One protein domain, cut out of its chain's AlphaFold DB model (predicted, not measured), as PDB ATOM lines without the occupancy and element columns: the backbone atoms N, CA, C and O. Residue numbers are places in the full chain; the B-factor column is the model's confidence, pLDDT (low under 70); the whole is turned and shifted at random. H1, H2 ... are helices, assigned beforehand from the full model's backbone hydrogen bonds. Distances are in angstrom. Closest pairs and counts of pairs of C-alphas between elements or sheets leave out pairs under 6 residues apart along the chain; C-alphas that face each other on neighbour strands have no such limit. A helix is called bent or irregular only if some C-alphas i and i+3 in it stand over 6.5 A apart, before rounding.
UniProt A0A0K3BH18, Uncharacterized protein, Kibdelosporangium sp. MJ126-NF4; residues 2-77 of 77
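This is residues 2 to 77 of the 77 residues of an uncharacterized protein of Kibdelosporangium sp. MJ126-NF4 (UniProt A0A0K3BH18). This model has little regular structure: a small, mostly looped body holds two short helices, H1 and H2, and residues 51 to 77 stick out from it as a long free arm, sweeping round in a wide arc. The printed part has 76 residues, with H1 before H2 and no named strand; the class is all helix, though the helices hold only 15 residues. The whole is loose, with a radius of gyration of the C-alphas of 16.4 A and spans of 42 by 37 by 27 A.

H2, residues 35 to 44, has every O i to N i+4 pair within hydrogen-bond range. H1, residues 21 to 25, is apart from H2. H1 has 0 of 1 such pairs within range, and 1 of 2 O i to N i+3 pairs. It is irregular, but only just: C-alphas 22 and 25 are 6.7 A apart.

H2 runs 14.3 A from C-alpha 35 at (74.123, 105.069, 127.848) to C-alpha 44 at (67.677, 96.959, 137.769). H1, 8.3 A long, begins at C-alpha 21, (76.510, 89.870, 127.715).

The farthest C-alphas, of Val 2 and Glu 53, are 43.3 A apart. The printed part has no cut, and the link from H1 to H2 is short. Residues 2 to 5 and 68 to 77 have pLDDT under 70.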
ATOM      1  N   VAL A   2     105.415 106.793 122.149       46.41
ATOM      2  CA  VAL A   2     104.402 106.267 123.075       46.41
ATOM      3  C   VAL A   2     103.360 105.592 122.190       46.41
ATOM      4  O   VAL A   2     102.738 106.257 121.368       46.41
ATOM      5  N   LYS A   3     103.249 104.263 122.255       45.94
ATOM      6  CA  LYS A   3     102.085 103.583 121.682       45.94
ATOM      7  C   LYS A   3     100.888 104.087 122.477       45.94
ATOM      8  O   LYS A   3     100.883 103.890 123.689       45.94
ATOM      9  N   ASP A   4      99.919 104.714 121.814       53.53
ATOM     10  CA  ASP A   4      98.589 104.913 122.388       53.53
ATOM     11  C   ASP A   4      98.149 103.585 123.001       53.53
ATOM     12  O   ASP A   4      98.007 102.573 122.299       53.53
ATOM     13  N   SER A   5      98.027 103.558 124.325       63.34
ATOM     14  CA  SER A   5      97.498 102.407 125.039       63.34
ATOM     15  C   SER A   5      96.087 102.183 124.513       63.34
ATOM     16  O   SER A   5      95.184 102.977 124.766       63.34
ATOM     17  N   ARG A   6      95.904 101.139 123.700       70.06
ATOM     18  CA  ARG A   6      94.583 100.783 123.182       70.06
ATOM     19  C   ARG A   6      93.691 100.468 124.375       70.06
ATOM     20  O   ARG A   6      94.086  99.686 125.233       70.06
ATOM     21  N   TRP A   7      92.501 101.054 124.399       71.12
ATOM     22  CA  TRP A   7      91.470 100.690 125.360       71.12
ATOM     23  C   TRP A   7      91.205  99.185 125.286       71.12
ATOM     24  O   TRP A   7      90.971  98.641 124.204       71.12
ATOM     25  N   VAL A   8      91.269  98.522 126.438       73.31
ATOM     26  CA  VAL A   8      90.926  97.108 126.596       73.31
ATOM     27  C   VAL A   8      89.646  97.045 127.416       73.31
ATOM     28  O   VAL A   8      89.537  97.702 128.446       73.31
ATOM     29  N   PHE A   9      88.671  96.283 126.931       79.75
ATOM     30  CA  PHE A   9      87.447  95.977 127.665       79.75
ATOM     31  C   PHE A   9      87.604  94.572 128.246       79.75
ATOM     32  O   PHE A   9      87.644  93.601 127.486       79.75
ATOM     33  N   GLU A  10      87.759  94.482 129.563       82.62
ATOM     34  CA  GLU A  10      87.892  93.225 130.306       82.62
ATOM     35  C   GLU A  10      86.604  92.951 131.098       82.62
ATOM     36  O   GLU A  10      85.906  93.879 131.500       82.62
ATOM     37  N   THR A  11      86.291  91.675 131.324       83.94
ATOM     38  CA  THR A  11      85.174  91.227 132.169       83.94
ATOM     39  C   THR A  11      85.690  90.206 133.181       83.94
ATOM     40  O   THR A  11      86.625  89.451 132.895       83.94
ATOM     41  N   SER A  12      85.123  90.201 134.384       87.69
ATOM     42  CA  SER A  12      85.505  89.292 135.463       87.69
ATOM     43  C   SER A  12      84.322  89.012 136.378       87.69
ATOM     44  O   SER A  12      83.535  89.915 136.639       87.69
ATOM     45  N   GLY A  13      84.263  87.804 136.937       93.00
ATOM     46  CA  GLY A  13      83.156  87.381 137.795       93.00
ATOM     47  C   GLY A  13      81.990  86.791 137.002       93.00
ATOM     48  O   GLY A  13      82.119  86.497 135.813       93.00
ATOM     49  N   THR A  14      80.873  86.564 137.690       96.12
ATOM     50  CA  THR A  14      79.634  86.069 137.082       96.12
ATOM     51  C   THR A  14      78.792  87.258 136.621       96.12
ATOM     52  O   THR A  14      78.525  88.124 137.455       96.12
ATOM     53  N   PRO A  15      78.356  87.299 135.348       95.06
ATOM     54  CA  PRO A  15      77.439  88.328 134.876       95.06
ATOM     55  C   PRO A  15      76.156  88.378 135.706       95.06
ATOM     56  O   PRO A  15      75.587  87.338 136.058       95.06
ATOM     57  N   LEU A  16      75.693  89.585 136.006       94.75
ATOM     58  CA  LEU A  16      74.415  89.818 136.662       94.75
ATOM     59  C   LEU A  16      73.252  89.467 135.717       94.75
ATOM     60  O   LEU A  16      73.395  89.563 134.497       94.75
ATOM     61  N   PRO A  17      72.069  89.103 136.250       95.88
ATOM     62  CA  PRO A  17      70.942  88.648 135.429       95.88
ATOM     63  C   PRO A  17      70.431  89.665 134.400       95.88
ATOM     64  O   PRO A  17      69.752  89.280 133.454       95.88
ATOM     65  N   PHE A  18      70.716  90.953 134.606       96.00
ATOM     66  CA  PHE A  18      70.291  92.050 133.738       96.00
ATOM     67  C   PHE A  18      71.363  92.484 132.725       96.00
ATOM     68  O   PHE A  18      71.110  93.392 131.937       96.00
ATOM     69  N   GLU A  19      72.557  91.882 132.746       96.31
ATOM     70  CA  GLU A  19      73.619  92.206 131.791       96.31
ATOM     71  C   GLU A  19      73.322  91.626 130.398       96.31
ATOM     72  O   GLU A  19      73.081  90.432 130.235       96.31
ATOM     73  N   GLU A  20      73.441  92.458 129.363       97.00
ATOM     74  CA  GLU A  20      73.352  92.074 127.947       97.00
ATOM     75  C   GLU A  20      74.722  91.581 127.445       97.00
ATOM     76  O   GLU A  20      75.426  92.255 126.681       97.00
ATOM     77  N   THR A  21      75.154  90.419 127.942       95.88
ATOM     78  CA  THR A  21      76.510  89.870 127.715       95.88
ATOM     79  C   THR A  21      76.875  89.658 126.240       95.88
ATOM     80  O   THR A  21      78.055  89.701 125.882       95.88
ATOM     81  N   GLU A  22      75.893  89.508 125.350       95.81
ATOM     82  CA  GLU A  22      76.080  89.451 123.897       95.81
ATOM     83  C   GLU A  22      76.774  90.701 123.328       95.81
ATOM     84  O   GLU A  22      77.419  90.646 122.277       95.81
ATOM     85  N   ASN A  23      76.705  91.832 124.038       96.00
ATOM     86  CA  ASN A  23      77.341  93.077 123.631       96.00
ATOM     87  C   ASN A  23      78.854  93.094 123.902       96.00
ATOM     88  O   ASN A  23      79.570  93.867 123.262       96.00
ATOM     89  N   TYR A  24      79.382  92.228 124.775       93.88
ATOM     90  CA  TYR A  24      80.780  92.282 125.243       93.88
ATOM     91  C   TYR A  24      81.808  92.064 124.132       93.88
ATOM     92  O   TYR A  24      82.937  92.557 124.202       93.88
ATOM     93  N   THR A  25      81.415  91.370 123.068       92.56
ATOM     94  CA  THR A  25      82.286  91.043 121.936       92.56
ATOM     95  C   THR A  25      82.035  91.910 120.705       92.56
ATOM     96  O   THR A  25      82.632  91.652 119.657       92.56
ATOM     97  N   LYS A  26      81.197  92.957 120.792       94.88
ATOM     98  CA  LYS A  26      80.950  93.860 119.657       94.88
ATOM     99  C   LYS A  26      82.254  94.459 119.124       94.88
ATOM    100  O   LYS A  26      83.196  94.758 119.868       94.88
ATOM    101  N   ARG A  27      82.316  94.628 117.798       92.56
ATOM    102  CA  ARG A  27      83.526  95.076 117.088       92.56
ATOM    103  C   ARG A  27      84.007  96.437 117.588       92.56
ATOM    104  O   ARG A  27      85.204  96.617 117.800       92.56
ATOM    105  N   MET A  28      83.093  97.391 117.752       90.56
ATOM    106  CA  MET A  28      83.428  98.714 118.262       90.56
ATOM    107  C   MET A  28      83.280  98.721 119.781       90.56
ATOM    108  O   MET A  28      82.225  98.385 120.305       90.56
ATOM    109  N   ILE A  29      84.339  99.130 120.486       88.62
ATOM    110  CA  ILE A  29      84.367  99.148 121.959       88.62
ATOM    111  C   ILE A  29      83.222  99.995 122.531       88.62
ATOM    112  O   ILE A  29      82.599  99.589 123.503       88.62
ATOM    113  N   ARG A  30      82.894 101.122 121.885       90.00
ATOM    114  CA  ARG A  30      81.798 102.013 122.301       90.00
ATOM    115  C   ARG A  30      80.411 101.357 122.271       90.00
ATOM    116  O   ARG A  30      79.520 101.819 122.965       90.00
ATOM    117  N   ASP A  31      80.237 100.296 121.482       93.88
ATOM    118  CA  ASP A  31      78.947  99.609 121.360       93.88
ATOM    119  C   ASP A  31      78.793  98.491 122.402       93.88
ATOM    120  O   ASP A  31      77.728  97.882 122.488       93.88
ATOM    121  N   ARG A  32      79.859  98.186 123.160       93.94
ATOM    122  CA  ARG A  32      79.857  97.142 124.197       93.94
ATOM    123  C   ARG A  32      79.156  97.589 125.478       93.94
ATOM    124  O   ARG A  32      78.736  96.737 126.249       93.94
ATOM    125  N   PHE A  33      79.052  98.901 125.695       93.12
ATOM    126  CA  PHE A  33      78.368  99.506 126.832       93.12
ATOM    127  C   PHE A  33      77.903 100.923 126.470       93.12
ATOM    128  O   PHE A  33      78.724 101.834 126.346       93.12
ATOM    129  N   THR A  34      76.600 101.099 126.245       95.44
ATOM    130  CA  THR A  34      75.999 102.386 125.852       95.44
ATOM    131  C   THR A  34      75.284 103.062 127.024       95.44
ATOM    132  O   THR A  34      75.043 102.439 128.057       95.44
ATOM    133  N   ALA A  35      74.909 104.334 126.856       96.69
ATOM    134  CA  ALA A  35      74.123 105.069 127.848       96.69
ATOM    135  C   ALA A  35      72.764 104.404 128.137       96.69
ATOM    136  O   ALA A  35      72.369 104.312 129.294       96.69
ATOM    137  N   ASP A  36      72.089 103.863 127.118       97.69
ATOM    138  CA  ASP A  36      70.810 103.167 127.317       97.69
ATOM    139  C   ASP A  36      70.982 101.867 128.121       97.69
ATOM    140  O   ASP A  36      70.125 101.514 128.928       97.69
ATOM    141  N   MET A  37      72.085 101.134 127.904       97.38
ATOM    142  CA  MET A  37      72.407  99.949 128.713       97.38
ATOM    143  C   MET A  37      72.675 100.353 130.162       97.38
ATOM    144  O   MET A  37      72.135  99.732 131.073       97.38
ATOM    145  N   LEU A  38      73.470 101.411 130.373       96.94
ATOM    146  CA  LEU A  38      73.737 101.964 131.701       96.94
ATOM    147  C   LEU A  38      72.432 102.277 132.438       96.94
ATOM    148  O   LEU A  38      72.282 101.857 133.581       96.94
ATOM    149  N   GLU A  39      71.485 102.958 131.790       97.88
ATOM    150  CA  GLU A  39      70.185 103.277 132.390       97.88
ATOM    151  C   GLU A  39      69.436 102.021 132.838       97.88
ATOM    152  O   GLU A  39      69.043 101.930 133.999       97.88
ATOM    153  N   ARG A  40      69.296 101.015 131.962       97.94
ATOM    154  CA  ARG A  40      68.615  99.753 132.301       97.94
ATOM    155  C   ARG A  40      69.299  99.017 133.448       97.94
ATOM    156  O   ARG A  40      68.628  98.491 134.334       97.94
ATOM    157  N   TYR A  41      70.629  98.979 133.443       97.31
ATOM    158  CA  TYR A  41      71.403  98.301 134.480       97.31
ATOM    159  C   TYR A  41      71.262  99.025 135.823       97.31
ATOM    160  O   TYR A  41      71.072  98.385 136.853       97.31
ATOM    161  N   CYS A  42      71.285 100.361 135.818       97.44
ATOM    162  CA  CYS A  42      71.012 101.180 136.995       97.44
ATOM    163  C   CYS A  42      69.582 100.976 137.508       97.44
ATOM    164  O   CYS A  42      69.397 100.747 138.702       97.44
ATOM    165  N   GLN A  43      68.582 100.959 136.627       97.00
ATOM    166  CA  GLN A  43      67.188 100.705 136.999       97.00
ATOM    167  C   GLN A  43      67.001  99.326 137.641       97.00
ATOM    168  O   GLN A  43      66.282  99.212 138.633       97.00
ATOM    169  N   ALA A  44      67.691  98.289 137.152       97.88
ATOM    170  CA  ALA A  44      67.677  96.959 137.769       97.88
ATOM    171  C   ALA A  44      68.238  96.949 139.206       97.88
ATOM    172  O   ALA A  44      67.909  96.064 139.994       97.88
ATOM    173  N   LEU A  45      69.052  97.949 139.559       96.50
ATOM    174  CA  LEU A  45      69.573  98.191 140.905       96.50
ATOM    175  C   LEU A  45      68.744  99.216 141.704       96.50
ATOM    176  O   LEU A  45      69.108  99.543 142.832       96.50
ATOM    177  N   GLY A  46      67.644  99.730 141.145       96.38
ATOM    178  CA  GLY A  46      66.819 100.773 141.763       96.38
ATOM    179  C   GLY A  46      67.428 102.178 141.697       96.38
ATOM    180  O   GLY A  46      67.082 103.029 142.512       96.38
ATOM    181  N   ILE A  47      68.348 102.420 140.761       96.44
ATOM    182  CA  ILE A  47      69.043 103.697 140.578       96.44
ATOM    183  C   ILE A  47      68.470 104.421 139.360       96.44
ATOM    184  O   ILE A  47      68.519 103.909 138.242       96.44
ATOM    185  N   ASP A  48      67.999 105.647 139.569       96.44
ATOM    186  CA  ASP A  48      67.506 106.526 138.508       96.44
ATOM    187  C   ASP A  48      68.620 107.481 138.041       96.44
ATOM    188  O   ASP A  48      68.714 108.637 138.449       96.44
ATOM    189  N   VAL A  49      69.553 106.945 137.248       96.19
ATOM    190  CA  VAL A  49      70.868 107.565 136.991       96.19
ATOM    191  C   VAL A  49      70.804 108.903 136.247       96.19
ATOM    192  O   VAL A  49      71.677 109.750 136.453       96.19
ATOM    193  N   PHE A  50      69.790 109.103 135.401       95.62
ATOM    194  CA  PHE A  50      69.621 110.316 134.593       95.62
ATOM    195  C   PHE A  50      68.615 111.309 135.177       95.62
ATOM    196  O   PHE A  50      68.491 112.425 134.668       95.62
ATOM    197  N   ASN A  51      67.938 110.950 136.265       95.44
ATOM    198  CA  ASN A  51      67.073 111.862 136.985       95.44
ATOM    199  C   ASN A  51      67.893 112.728 137.943       95.44
ATOM    200  O   ASN A  51      68.422 112.256 138.947       95.44
ATOM    201  N   LEU A  52      67.971 114.024 137.648       91.44
ATOM    202  CA  LEU A  52      68.708 114.969 138.482       91.44
ATOM    203  C   LEU A  52      68.133 115.067 139.905       91.44
ATOM    204  O   LEU A  52      68.894 115.265 140.844       91.44
ATOM    205  N   GLU A  53      66.822 114.886 140.075       93.00
ATOM    206  CA  GLU A  53      66.165 114.924 141.389       93.00
ATOM    207  C   GLU A  53      66.503 113.702 142.254       93.00
ATOM    208  O   GLU A  53      66.345 113.754 143.474       93.00
ATOM    209  N   ALA A  54      67.005 112.614 141.655       91.38
ATOM    210  CA  ALA A  54      67.510 111.461 142.401       91.38
ATOM    211  C   ALA A  54      68.820 111.778 143.151       91.38
ATOM    212  O   ALA A  54      69.197 111.052 144.072       91.38
ATOM    213  N   TYR A  55      69.505 112.866 142.780       90.38
ATOM    214  CA  TYR A  55      70.700 113.352 143.458       90.38
ATOM    215  C   TYR A  55      70.333 114.436 144.479       90.38
ATOM    216  O   TYR A  55      69.556 115.349 144.208       90.38
ATOM    217  N   GLY A  56      70.922 114.347 145.672       88.31
ATOM    218  CA  GLY A  56      70.799 115.390 146.691       88.31
ATOM    219  C   GLY A  56      71.594 116.655 146.343       88.31
ATOM    220  O   GLY A  56      72.415 116.669 145.428       88.31
ATOM    221  N   SER A  57      71.393 117.720 147.122       89.56
ATOM    222  CA  SER A  57      72.138 118.984 146.985       89.56
ATOM    223  C   SER A  57      73.603 118.894 147.415       89.56
ATOM    224  O   SER A  57      74.396 119.781 147.100       89.56
ATOM    225  N   ASP A  58      73.951 117.846 148.160       90.50
ATOM    226  CA  ASP A  58      75.241 117.724 148.820       90.50
ATOM    227  C   ASP A  58      76.181 116.818 148.022       90.50
ATOM    228  O   ASP A  58      75.840 115.697 147.643       90.50
ATOM    229  N   GLY A  59      77.403 117.299 147.801       88.50
ATOM    230  CA  GLY A  59      78.496 116.520 147.231       88.50
ATOM    231  C   GLY A  59      79.550 116.213 148.290       88.50
ATOM    232  O   GLY A  59      79.914 117.082 149.081       88.50
ATOM    233  N   VAL A  60      80.083 114.992 148.288       90.12
ATOM    234  CA  VAL A  60      81.182 114.596 149.179       90.12
ATOM    235  C   VAL A  60      82.431 114.312 148.353       90.12
ATOM    236  O   VAL A  60      82.399 113.524 147.408       90.12
ATOM    237  N   LEU A  61      83.557 114.924 148.726       90.75
ATOM    238  CA  LEU A  61      84.863 114.572 148.178       90.75
ATOM    239  C   LEU A  61      85.426 113.373 148.941       90.75
ATOM    240  O   LEU A  61      85.780 113.482 150.114       90.75
ATOM    241  N   VAL A  62      85.565 112.241 148.258       88.56
ATOM    242  CA  VAL A  62      86.234 111.056 148.803       88.56
ATOM    243  C   VAL A  62      87.671 111.017 148.291       88.56
ATOM    244  O   VAL A  62      87.907 110.975 147.086       88.56
ATOM    245  N   GLN A  63      88.645 111.015 149.203       87.81
ATOM    246  CA  GLN A  63      90.057 110.825 148.870       87.81
ATOM    247  C   GLN A  63      90.524 109.440 149.311       87.81
ATOM    248  O   GLN A  63      90.499 109.106 150.493       87.81
ATOM    249  N   SER A  64      91.002 108.651 148.352       83.06
ATOM    250  CA  SER A  64      91.695 107.396 148.621       83.06
ATOM    251  C   SER A  64      93.204 107.605 148.522       83.06
ATOM    252  O   SER A  64      93.687 108.227 147.578       83.06
ATOM    253  N   ARG A  65      93.963 107.066 149.484       85.31
ATOM    254  CA  ARG A  65      95.436 107.002 149.416       85.31
ATOM    255  C   ARG A  65      95.941 105.746 148.702       85.31
ATOM    256  O   ARG A  65      97.140 105.477 148.726       85.31
ATOM    257  N   VAL A  66      95.048 104.958 148.097       80.19
ATOM    258  CA  VAL A  66      95.442 103.773 147.333       80.19
ATOM    259  C   VAL A  66      96.228 104.228 146.106       80.19
ATOM    260  O   VAL A  66      95.683 104.816 145.175       80.19
ATOM    261  N   VAL A  67      97.530 103.950 146.117       71.38
ATOM    262  CA  VAL A  67      98.398 104.143 144.956       71.38
ATOM    263  C   VAL A  67      98.111 103.006 143.985       71.38
ATOM    264  O   VAL A  67      98.507 101.871 144.238       71.38
ATOM    265  N   ILE A  68      97.418 103.297 142.882       61.69
ATOM    266  CA  ILE A  68      97.269 102.352 141.771       61.69
ATOM    267  C   ILE A  68      98.512 102.508 140.886       61.69
ATOM    268  O   ILE A  68      98.672 103.556 140.252       61.69
ATOM    269  N   PRO A  69      99.426 101.524 140.843       56.12
ATOM    270  CA  PRO A  69     100.570 101.603 139.951       56.12
ATOM    271  C   PRO A  69     100.090 101.550 138.492       56.12
ATOM    272  O   PRO A  69      99.132 100.835 138.191       56.12
ATOM    273  N   PRO A  70     100.750 102.249 137.555       48.62
ATOM    274  CA  PRO A  70     100.433 102.112 136.140       48.62
ATOM    275  C   PRO A  70     100.738 100.681 135.661       48.62
ATOM    276  O   PRO A  70     101.883 100.232 135.706       48.62
ATOM    277  N   GLY A  71      99.706  99.980 135.185       53.34
ATOM    278  CA  GLY A  71      99.802  98.655 134.559       53.34
ATOM    279  C   GLY A  71      99.071  97.546 135.322       53.34
ATOM    280  O   GLY A  71      99.182  97.452 136.540       53.34
ATOM    281  N   ASN A  72      98.346  96.698 134.574       49.19
ATOM    282  CA  ASN A  72      97.547  95.547 135.022       49.19
ATOM    283  C   ASN A  72      98.237  94.674 136.091       49.19
ATOM    284  O   ASN A  72      98.802  93.618 135.793       49.19
ATOM    285  N   ARG A  73      98.121  95.044 137.366       45.12
ATOM    286  CA  ARG A  73      98.237  94.107 138.482       45.12
ATOM    287  C   ARG A  73      96.905  94.084 139.199       45.12
ATOM    288  O   ARG A  73      96.495  95.083 139.776       45.12
ATOM    289  N   LYS A  74      96.242  92.929 139.112       46.47
ATOM    290  CA  LYS A  74      95.017  92.616 139.848       46.47
ATOM    291  C   LYS A  74      95.214  92.991 141.316       46.47
ATOM    292  O   LYS A  74      96.042  92.387 141.999       46.47
ATOM    293  N   VAL A  75      94.472  93.993 141.768       47.53
ATOM    294  CA  VAL A  75      94.317  94.292 143.187       47.53
ATOM    295  C   VAL A  75      93.194  93.383 143.666       47.53
ATOM    296  O   VAL A  75      92.052  93.538 143.244       47.53
ATOM    297  N   TRP A  76      93.546  92.375 144.457       38.22
ATOM    298  CA  TRP A  76      92.570  91.562 145.173       38.22
ATOM    299  C   TRP A  76      92.146  92.367 146.398       38.22
ATOM    300  O   TRP A  76      93.002  92.714 147.215       38.22
ATOM    301  N   ILE A  77      90.864  92.715 146.465       40.66
ATOM    302  CA  ILE A  77      90.215  93.226 147.674       40.66
ATOM    303  C   ILE A  77      89.439  92.063 148.281       40.66
ATOM    304  O   ILE A  77      88.810  91.331 147.481       40.66
TER     305      ILE A  77